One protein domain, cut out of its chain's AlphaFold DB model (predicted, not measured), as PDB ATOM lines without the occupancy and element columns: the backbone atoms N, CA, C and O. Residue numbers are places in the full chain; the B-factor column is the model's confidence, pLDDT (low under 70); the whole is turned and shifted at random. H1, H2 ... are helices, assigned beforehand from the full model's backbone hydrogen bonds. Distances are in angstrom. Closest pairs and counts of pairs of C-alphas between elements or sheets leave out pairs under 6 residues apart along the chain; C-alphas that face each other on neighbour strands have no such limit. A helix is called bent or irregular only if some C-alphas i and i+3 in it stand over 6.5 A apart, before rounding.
ATOM      1  N   SER A 163     130.268 142.017 108.348       72.19
ATOM      2  CA  SER A 163     130.678 141.701 109.718       72.19
ATOM      3  C   SER A 163     129.977 142.543 110.794       72.19
ATOM      4  O   SER A 163     130.025 142.175 111.973       72.19
ATOM      5  N   LYS A 164     129.293 143.631 110.404       73.19
ATOM      6  CA  LYS A 164     128.411 144.419 111.283       73.19
ATOM      7  C   LYS A 164     127.016 143.813 111.432       73.19
ATOM      8  O   LYS A 164     126.393 144.011 112.472       73.19
ATOM      9  N   HIS A 165     126.564 143.063 110.431       71.56
ATOM     10  CA  HIS A 165     125.222 142.475 110.358       71.56
ATOM     11  C   HIS A 165     125.213 140.986 110.713       71.56
ATOM     12  O   HIS A 165     124.259 140.480 111.290       71.56
ATOM     13  N   ILE A 166     126.307 140.276 110.429       74.06
ATOM     14  CA  ILE A 166     126.450 138.845 110.693       74.06
ATOM     15  C   ILE A 166     127.586 138.610 111.680       74.06
ATOM     16  O   ILE A 166     128.753 138.930 111.445       74.06
ATOM     17  N   SER A 167     127.243 137.989 112.808       75.69
ATOM     18  CA  SER A 167     128.184 137.769 113.902       75.69
ATOM     19  C   SER A 167     129.359 136.872 113.497       75.69
ATOM     20  O   SER A 167     129.234 135.648 113.376       75.69
ATOM     21  N   ASN A 168     130.552 137.466 113.422       73.12
ATOM     22  CA  ASN A 168     131.820 136.755 113.213       73.12
ATOM     23  C   ASN A 168     132.104 135.705 114.312       73.12
ATOM     24  O   ASN A 168     132.836 134.745 114.095       73.12
ATOM     25  N   LYS A 169     131.489 135.830 115.497       72.62
ATOM     26  CA  LYS A 169     131.598 134.810 116.555       72.62
ATOM     27  C   LYS A 169     130.777 133.556 116.250       72.62
ATOM     28  O   LYS A 169     131.194 132.464 116.623       72.62
ATOM     29  N   LEU A 170     129.620 133.713 115.605       70.88
ATOM     30  CA  LEU A 170     128.719 132.606 115.272       70.88
ATOM     31  C   LEU A 170     129.112 131.941 113.948       70.88
ATOM     32  O   LEU A 170     129.076 130.714 113.845       70.88
ATOM     33  N   PHE A 171     129.550 132.732 112.962       82.06
ATOM     34  CA  PHE A 171     129.804 132.262 111.596       82.06
ATOM     35  C   PHE A 171     131.174 132.692 111.032       82.06
ATOM     36  O   PHE A 171     131.252 133.241 109.930       82.06
ATOM     37  N   PRO A 172     132.292 132.397 111.722       79.50
ATOM     38  CA  PRO A 172     133.621 132.888 111.340       79.50
ATOM     39  C   PRO A 172     134.089 132.384 109.970       79.50
ATOM     40  O   PRO A 172     134.806 133.076 109.253       79.50
ATOM     41  N   HIS A 173     133.686 131.169 109.588       83.75
ATOM     42  CA  HIS A 173     134.044 130.595 108.291       83.75
ATOM     43  C   HIS A 173     133.329 131.303 107.133       83.75
ATOM     44  O   HIS A 173     133.920 131.469 106.071       83.75
ATOM     45  N   PHE A 174     132.096 131.764 107.358       82.19
ATOM     46  CA  PHE A 174     131.332 132.512 106.366       82.19
ATOM     47  C   PHE A 174     131.860 133.933 106.217       82.19
ATOM     48  O   PHE A 174     132.193 134.317 105.109       82.19
ATOM     49  N   ILE A 175     132.090 134.661 107.317       80.81
ATOM     50  CA  ILE A 175     132.704 136.000 107.261       80.81
ATOM     51  C   ILE A 175     134.076 135.954 106.591       80.81
ATOM     52  O   ILE A 175     134.386 136.775 105.736       80.81
ATOM     53  N   LYS A 176     134.900 134.953 106.923       82.44
ATOM     54  CA  LYS A 176     136.193 134.778 106.259       82.44
ATOM     55  C   LYS A 176     136.034 134.485 104.769       82.44
ATOM     56  O   LYS A 176     136.828 134.990 103.982       82.44
ATOM     57  N   TYR A 177     135.053 133.670 104.391       83.06
ATOM     58  CA  TYR A 177     134.748 133.408 102.991       83.06
ATOM     59  C   TYR A 177     134.294 134.683 102.276       83.06
ATOM     60  O   TYR A 177     134.847 134.987 101.226       83.06
ATOM     61  N   CYS A 178     133.388 135.461 102.869       78.50
ATOM     62  CA  CYS A 178     132.932 136.731 102.320       78.50
ATOM     63  C   CYS A 178     134.080 137.711 102.126       78.50
ATOM     64  O   CYS A 178     134.305 138.155 101.013       78.50
ATOM     65  N   ASN A 179     134.902 137.913 103.154       77.06
ATOM     66  CA  ASN A 179     136.059 138.803 103.083       77.06
ATOM     67  C   ASN A 179     137.147 138.314 102.115       77.06
ATOM     68  O   ASN A 179     137.982 139.099 101.694       77.06
ATOM     69  N   SER A 180     137.208 137.011 101.815       78.00
ATOM     70  CA  SER A 180     138.183 136.468 100.852       78.00
ATOM     71  C   SER A 180     137.687 136.536  99.408       78.00
ATOM     72  O   SER A 180     138.480 136.326  98.496       78.00
ATOM     73  N   ASN A 181     136.385 136.759  99.211       77.06
ATOM     74  CA  ASN A 181     135.743 136.921  97.908       77.06
ATOM     75  C   ASN A 181     135.112 138.321  97.772       77.06
ATOM     76  O   ASN A 181     134.282 138.521  96.898       77.06
ATOM     77  N   ASP A 182     135.498 139.247  98.658       72.50
ATOM     78  CA  ASP A 182     135.068 140.647  98.736       72.50
ATOM     79  C   ASP A 182     133.544 140.899  98.749       72.50
ATOM     80  O   ASP A 182     133.096 141.960  98.329       72.50
ATOM     81  N   TYR A 183     132.747 139.970  99.295       74.88
ATOM     82  CA  TYR A 183     131.296 140.157  99.429       74.88
ATOM     83  C   TYR A 183     130.929 141.176 100.521       74.88
ATOM     84  O   TYR A 183     131.428 141.096 101.650       74.88
ATOM     85  N   ASN A 184     129.983 142.069 100.216       75.19
ATOM     86  CA  ASN A 184     129.372 143.032 101.148       75.19
ATOM     87  C   ASN A 184     127.896 142.678 101.484       75.19
ATOM     88  O   ASN A 184     127.336 141.732 100.937       75.19
ATOM     89  N   ILE A 185     127.246 143.382 102.428       70.62
ATOM     90  CA  ILE A 185     125.885 143.020 102.893       70.62
ATOM     91  C   ILE A 185     124.829 143.152 101.795       70.62
ATOM     92  O   ILE A 185     123.856 142.411 101.796       70.62
ATOM     93  N   THR A 186     125.037 144.044 100.825       69.19
ATOM     94  CA  THR A 186     124.151 144.165  99.659       69.19
ATOM     95  C   THR A 186     124.293 143.002  98.680       69.19
ATOM     96  O   THR A 186     123.421 142.800  97.844       69.19
ATOM     97  N   GLU A 187     125.348 142.203  98.818       70.69
ATOM     98  CA  GLU A 187     125.618 140.993  98.039       70.69
ATOM     99  C   GLU A 187     125.393 139.727  98.879       70.69
ATOM    100  O   GLU A 187     125.889 138.655  98.537       70.69
ATOM    101  N   ILE A 188     124.669 139.824 100.000       75.19
ATOM    102  CA  ILE A 188     124.527 138.709 100.939       75.19
ATOM    103  C   ILE A 188     123.872 137.476 100.301       75.19
ATOM    104  O   ILE A 188     124.309 136.359 100.576       75.19
ATOM    105  N   ASP A 189     122.914 137.664  99.392       71.88
ATOM    106  CA  ASP A 189     122.319 136.603  98.566       71.88
ATOM    107  C   ASP A 189     123.376 135.875  97.722       71.88
ATOM    108  O   ASP A 189     123.525 134.649  97.751       71.88
ATOM    109  N   GLU A 190     124.190 136.636  96.992       74.81
ATOM    110  CA  GLU A 190     125.243 136.084  96.143       74.81
ATOM    111  C   GLU A 190     126.328 135.385  96.977       74.81
ATOM    112  O   GLU A 190     126.768 134.275  96.652       74.81
ATOM    113  N   ALA A 191     126.684 135.975  98.118       79.88
ATOM    114  CA  ALA A 191     127.603 135.401  99.084       79.88
ATOM    115  C   ALA A 191     127.084 134.070  99.646       79.88
ATOM    116  O   ALA A 191     127.847 133.105  99.739       79.88
ATOM    117  N   LEU A 192     125.794 133.978  99.989       79.94
ATOM    118  CA  LEU A 192     125.150 132.758 100.487       79.94
ATOM    119  C   LEU A 192     125.107 131.668  99.404       79.94
ATOM    120  O   LEU A 192     125.518 130.530  99.677       79.94
ATOM    121  N   LYS A 193     124.705 132.005  98.170       81.00
ATOM    122  CA  LYS A 193     124.716 131.091  97.008       81.00
ATOM    123  C   LYS A 193     126.098 130.510  96.742       81.00
ATOM    124  O   LYS A 193     126.248 129.293  96.591       81.00
ATOM    125  N   ASN A 194     127.118 131.362  96.713       80.88
ATOM    126  CA  ASN A 194     128.477 130.949  96.387       80.88
ATOM    127  C   ASN A 194     129.126 130.189  97.552       80.88
ATOM    128  O   ASN A 194     129.779 129.161  97.345       80.88
ATOM    129  N   TYR A 195     128.836 130.584  98.794       81.94
ATOM    130  CA  TYR A 195     129.315 129.884  99.983       81.94
ATOM    131  C   TYR A 195     128.753 128.467 100.129       81.94
ATOM    132  O   TYR A 195     129.479 127.566 100.562       81.94
ATOM    133  N   LYS A 196     127.493 128.234  99.738       80.69
ATOM    134  CA  LYS A 196     126.865 126.899  99.730       80.69
ATOM    135  C   LYS A 196     127.680 125.877  98.940       80.69
ATOM    136  O   LYS A 196     127.811 124.731  99.365       80.69
ATOM    137  N   ASN A 197     128.247 126.312  97.816       77.44
ATOM    138  CA  ASN A 197     129.028 125.477  96.905       77.44
ATOM    139  C   ASN A 197     130.539 125.512  97.206       77.44
ATOM    140  O   ASN A 197     131.321 124.815  96.555       77.44
ATOM    141  N   ALA A 198     130.971 126.303  98.193       78.75
ATOM    142  CA  ALA A 198     132.375 126.460  98.534       78.75
ATOM    143  C   ALA A 198     132.960 125.215  99.219       78.75
ATOM    144  O   ALA A 198     132.338 124.535 100.043       78.75
ATOM    145  N   LYS A 199     134.222 124.926  98.896       69.31
ATOM    146  CA  LYS A 199     134.946 123.764  99.418       69.31
ATOM    147  C   LYS A 199     135.112 123.879 100.939       69.31
ATOM    148  O   LYS A 199     135.823 124.751 101.421       69.31
ATOM    149  N   GLY A 200     134.496 122.959 101.685       70.25
ATOM    150  CA  GLY A 200     134.543 122.925 103.156       70.25
ATOM    151  C   GLY A 200     133.245 123.351 103.849       70.25
ATOM    152  O   GLY A 200     133.129 123.172 105.064       70.25
ATOM    153  N   THR A 201     132.248 123.833 103.103       75.19
ATOM    154  CA  THR A 201     130.928 124.175 103.646       75.19
ATOM    155  C   THR A 201     130.101 122.913 103.908       75.19
ATOM    156  O   THR A 201     129.929 122.062 103.037       75.19
ATOM    157  N   ARG A 202     129.577 122.761 105.131       76.19
ATOM    158  CA  ARG A 202     128.623 121.691 105.480       76.19
ATOM    159  C   ARG A 202     127.198 122.216 105.295       76.19
ATOM    160  O   ARG A 202     126.910 123.294 105.807       76.19
ATOM    161  N   ASN A 203     126.292 121.437 104.692       73.06
ATOM    162  CA  ASN A 203     124.885 121.849 104.493       73.06
ATOM    163  C   ASN A 203     124.226 122.368 105.778       73.06
ATOM    164  O   ASN A 203     123.682 123.462 105.780       73.06
ATOM    165  N   LYS A 204     124.394 121.660 106.905       73.50
ATOM    166  CA  LYS A 204     123.873 122.098 108.216       73.50
ATOM    167  C   LYS A 204     124.438 123.437 108.704       73.50
ATOM    168  O   LYS A 204     123.830 124.085 109.548       73.50
ATOM    169  N   THR A 205     125.638 123.814 108.268       72.06
ATOM    170  CA  THR A 205     126.262 125.099 108.613       72.06
ATOM    171  C   THR A 205     125.711 126.213 107.728       72.06
ATOM    172  O   THR A 205     125.408 127.277 108.249       72.06
ATOM    173  N   TYR A 206     125.526 125.951 106.431       82.00
ATOM    174  CA  TYR A 206     124.860 126.868 105.502       82.00
ATOM    175  C   TYR A 206     123.403 127.129 105.910       82.00
ATOM    176  O   TYR A 206     123.026 128.282 106.057       82.00
ATOM    177  N   GLU A 207     122.623 126.082 106.205       78.56
ATOM    178  CA  GLU A 207     121.221 126.198 106.645       78.56
ATOM    179  C   GLU A 207     121.075 127.085 107.890       78.56
ATOM    180  O   GLU A 207     120.164 127.900 107.966       78.56
ATOM    181  N   LYS A 208     122.008 126.976 108.847       79.31
ATOM    182  CA  LYS A 208     122.023 127.820 110.052       79.31
ATOM    183  C   LYS A 208     122.342 129.287 109.768       79.31
ATOM    184  O   LYS A 208     121.807 130.142 110.458       79.31
ATOM    185  N   ILE A 209     123.231 129.565 108.813       80.56
ATOM    186  CA  ILE A 209     123.566 130.940 108.418       80.56
ATOM    187  C   ILE A 209     122.396 131.545 107.643       80.56
ATOM    188  O   ILE A 209     121.984 132.650 107.953       80.56
ATOM    189  N   TYR A 210     121.819 130.800 106.698       78.19
ATOM    190  CA  TYR A 210     120.677 131.248 105.901       78.19
ATOM    191  C   TYR A 210     119.472 131.583 106.787       78.19
ATOM    192  O   TYR A 210     118.904 132.664 106.684       78.19
ATOM    193  N   GLN A 211     119.145 130.696 107.735       76.44
ATOM    194  CA  GLN A 211     118.077 130.927 108.706       76.44
ATOM    195  C   GLN A 211     118.346 132.159 109.586       76.44
ATOM    196  O   GLN A 211     117.432 132.935 109.836       76.44
ATOM    197  N   TYR A 212     119.595 132.367 110.011       79.31
ATOM    198  CA  TYR A 212     119.992 133.558 110.765       79.31
ATOM    199  C   TYR A 212     119.822 134.844 109.942       79.31
ATOM    200  O   TYR A 212     119.296 135.825 110.451       79.31
ATOM    201  N   CYS A 213     120.212 134.842 108.664       73.94
ATOM    202  CA  CYS A 213     120.051 136.015 107.805       73.94
ATOM    203  C   CYS A 213     118.570 136.338 107.511       73.94
ATOM    204  O   CYS A 213     118.244 137.507 107.343       73.94
ATOM    205  N   ILE A 214     117.681 135.335 107.492       71.75
ATOM    206  CA  ILE A 214     116.220 135.532 107.411       71.75
ATOM    207  C   ILE A 214     115.672 136.139 108.712       71.75
ATOM    208  O   ILE A 214     114.859 137.057 108.669       71.75
ATOM    209  N   GLU A 215     116.086 135.615 109.870       74.81
ATOM    210  CA  GLU A 215     115.617 136.071 111.190       74.81
ATOM    211  C   GLU A 215     116.029 137.516 111.500       74.81
ATOM    212  O   GLU A 215     115.285 138.231 112.166       74.81
ATOM    213  N   GLU A 216     117.182 137.947 110.989       73.19
ATOM    214  CA  GLU A 216     117.692 139.319 111.108       73.19
ATOM    215  C   GLU A 216     117.242 140.232 109.945       73.19
ATOM    216  O   GLU A 216     117.756 141.338 109.807       73.19
ATOM    217  N   GLU A 217     116.309 139.775 109.095       70.69
ATOM    218  CA  GLU A 217     115.769 140.511 107.933       70.69
ATOM    219  C   GLU A 217     116.846 141.011 106.939       70.69
ATOM    220  O   GLU A 217     116.626 141.953 106.180       70.69
TER     221      GLU A 217
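Overview. This is residues 163 to 217 of the 413 residues of the protein "Sigma70_r4 domain-containing protein" of Staphylococcus succinus (UniProt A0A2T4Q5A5). Two helices, H3 and H2, form a helical hairpin and run opposite ways side by side, while the shorter H1 is set crosswise to H2 at one side of the pair. Residues 163 to 171, with no named element, lead into H1. The printed part has 55 residues, with three named helices in the order H1, H2, H3 and no named strand; the class is all helix, with 34 residues in the helices. The whole is compact, with a radius of gyration of the C-alphas of 10.0 A, and rounded, with spans of 26 by 23 by 20 A.

Along the chain. The longest helix is H3, residues 203 to 215, which measures 18.2 A from C-alpha 203 at (124.885, 121.849, 104.493) to C-alpha 215 at (115.617, 136.071, 111.190). H2, residues 185 to 196, measures 16.5 A from first to last C-alpha. H2 is irregular: C-alphas 186 and 189 are 7.9 A apart, and its line is a rough one. H1, residues 172 to 180, is 12.0 A long and begins with C-alpha 172 at (133.621, 132.888, 111.340).

Arrangement. H3 and H2 touch, and their closest C-alphas, those of Tyr 206 and Lys 196, are 6.1 A apart. Their lines stand at a shallow tilt of 21 degrees, opposite ways, and the two are a hairpin. H2 touches H3 with residues 192 to 196 alone. H2 and H1 only just touch, with 3 pairs of C-alphas within 8 A; the closest are those of Ala 191 and Cys 178, 6.4 A apart. H2 touches H1 with residues 191 to 195 alone. The lines of H1 and H2 are about perpendicular, but only just, at 70.1 degrees. H1 and H3 are apart, but only just, with their closest C-alphas 8.2 A from each other. In H1 and H3 every O i to N i+4 pair is within hydrogen-bond range; in H2 it is 6 of 8.

Size, cuts and confidence. The C-alphas farthest apart are those of Lys 199 and Glu 217, at 26.8 A, while the first and last printed C-alphas, of Ser 163 and Glu 217, are 15.1 A apart. The printed part has no cut. The link from H1 to H2, residues 181 to 184, is tight, and the link from H2 to H3, residues 197 to 202, is short but not tight; neither is long. The mean pLDDT of the printed part is 76.2, and the model's confidence is low, under 70, at residues 186 and 199.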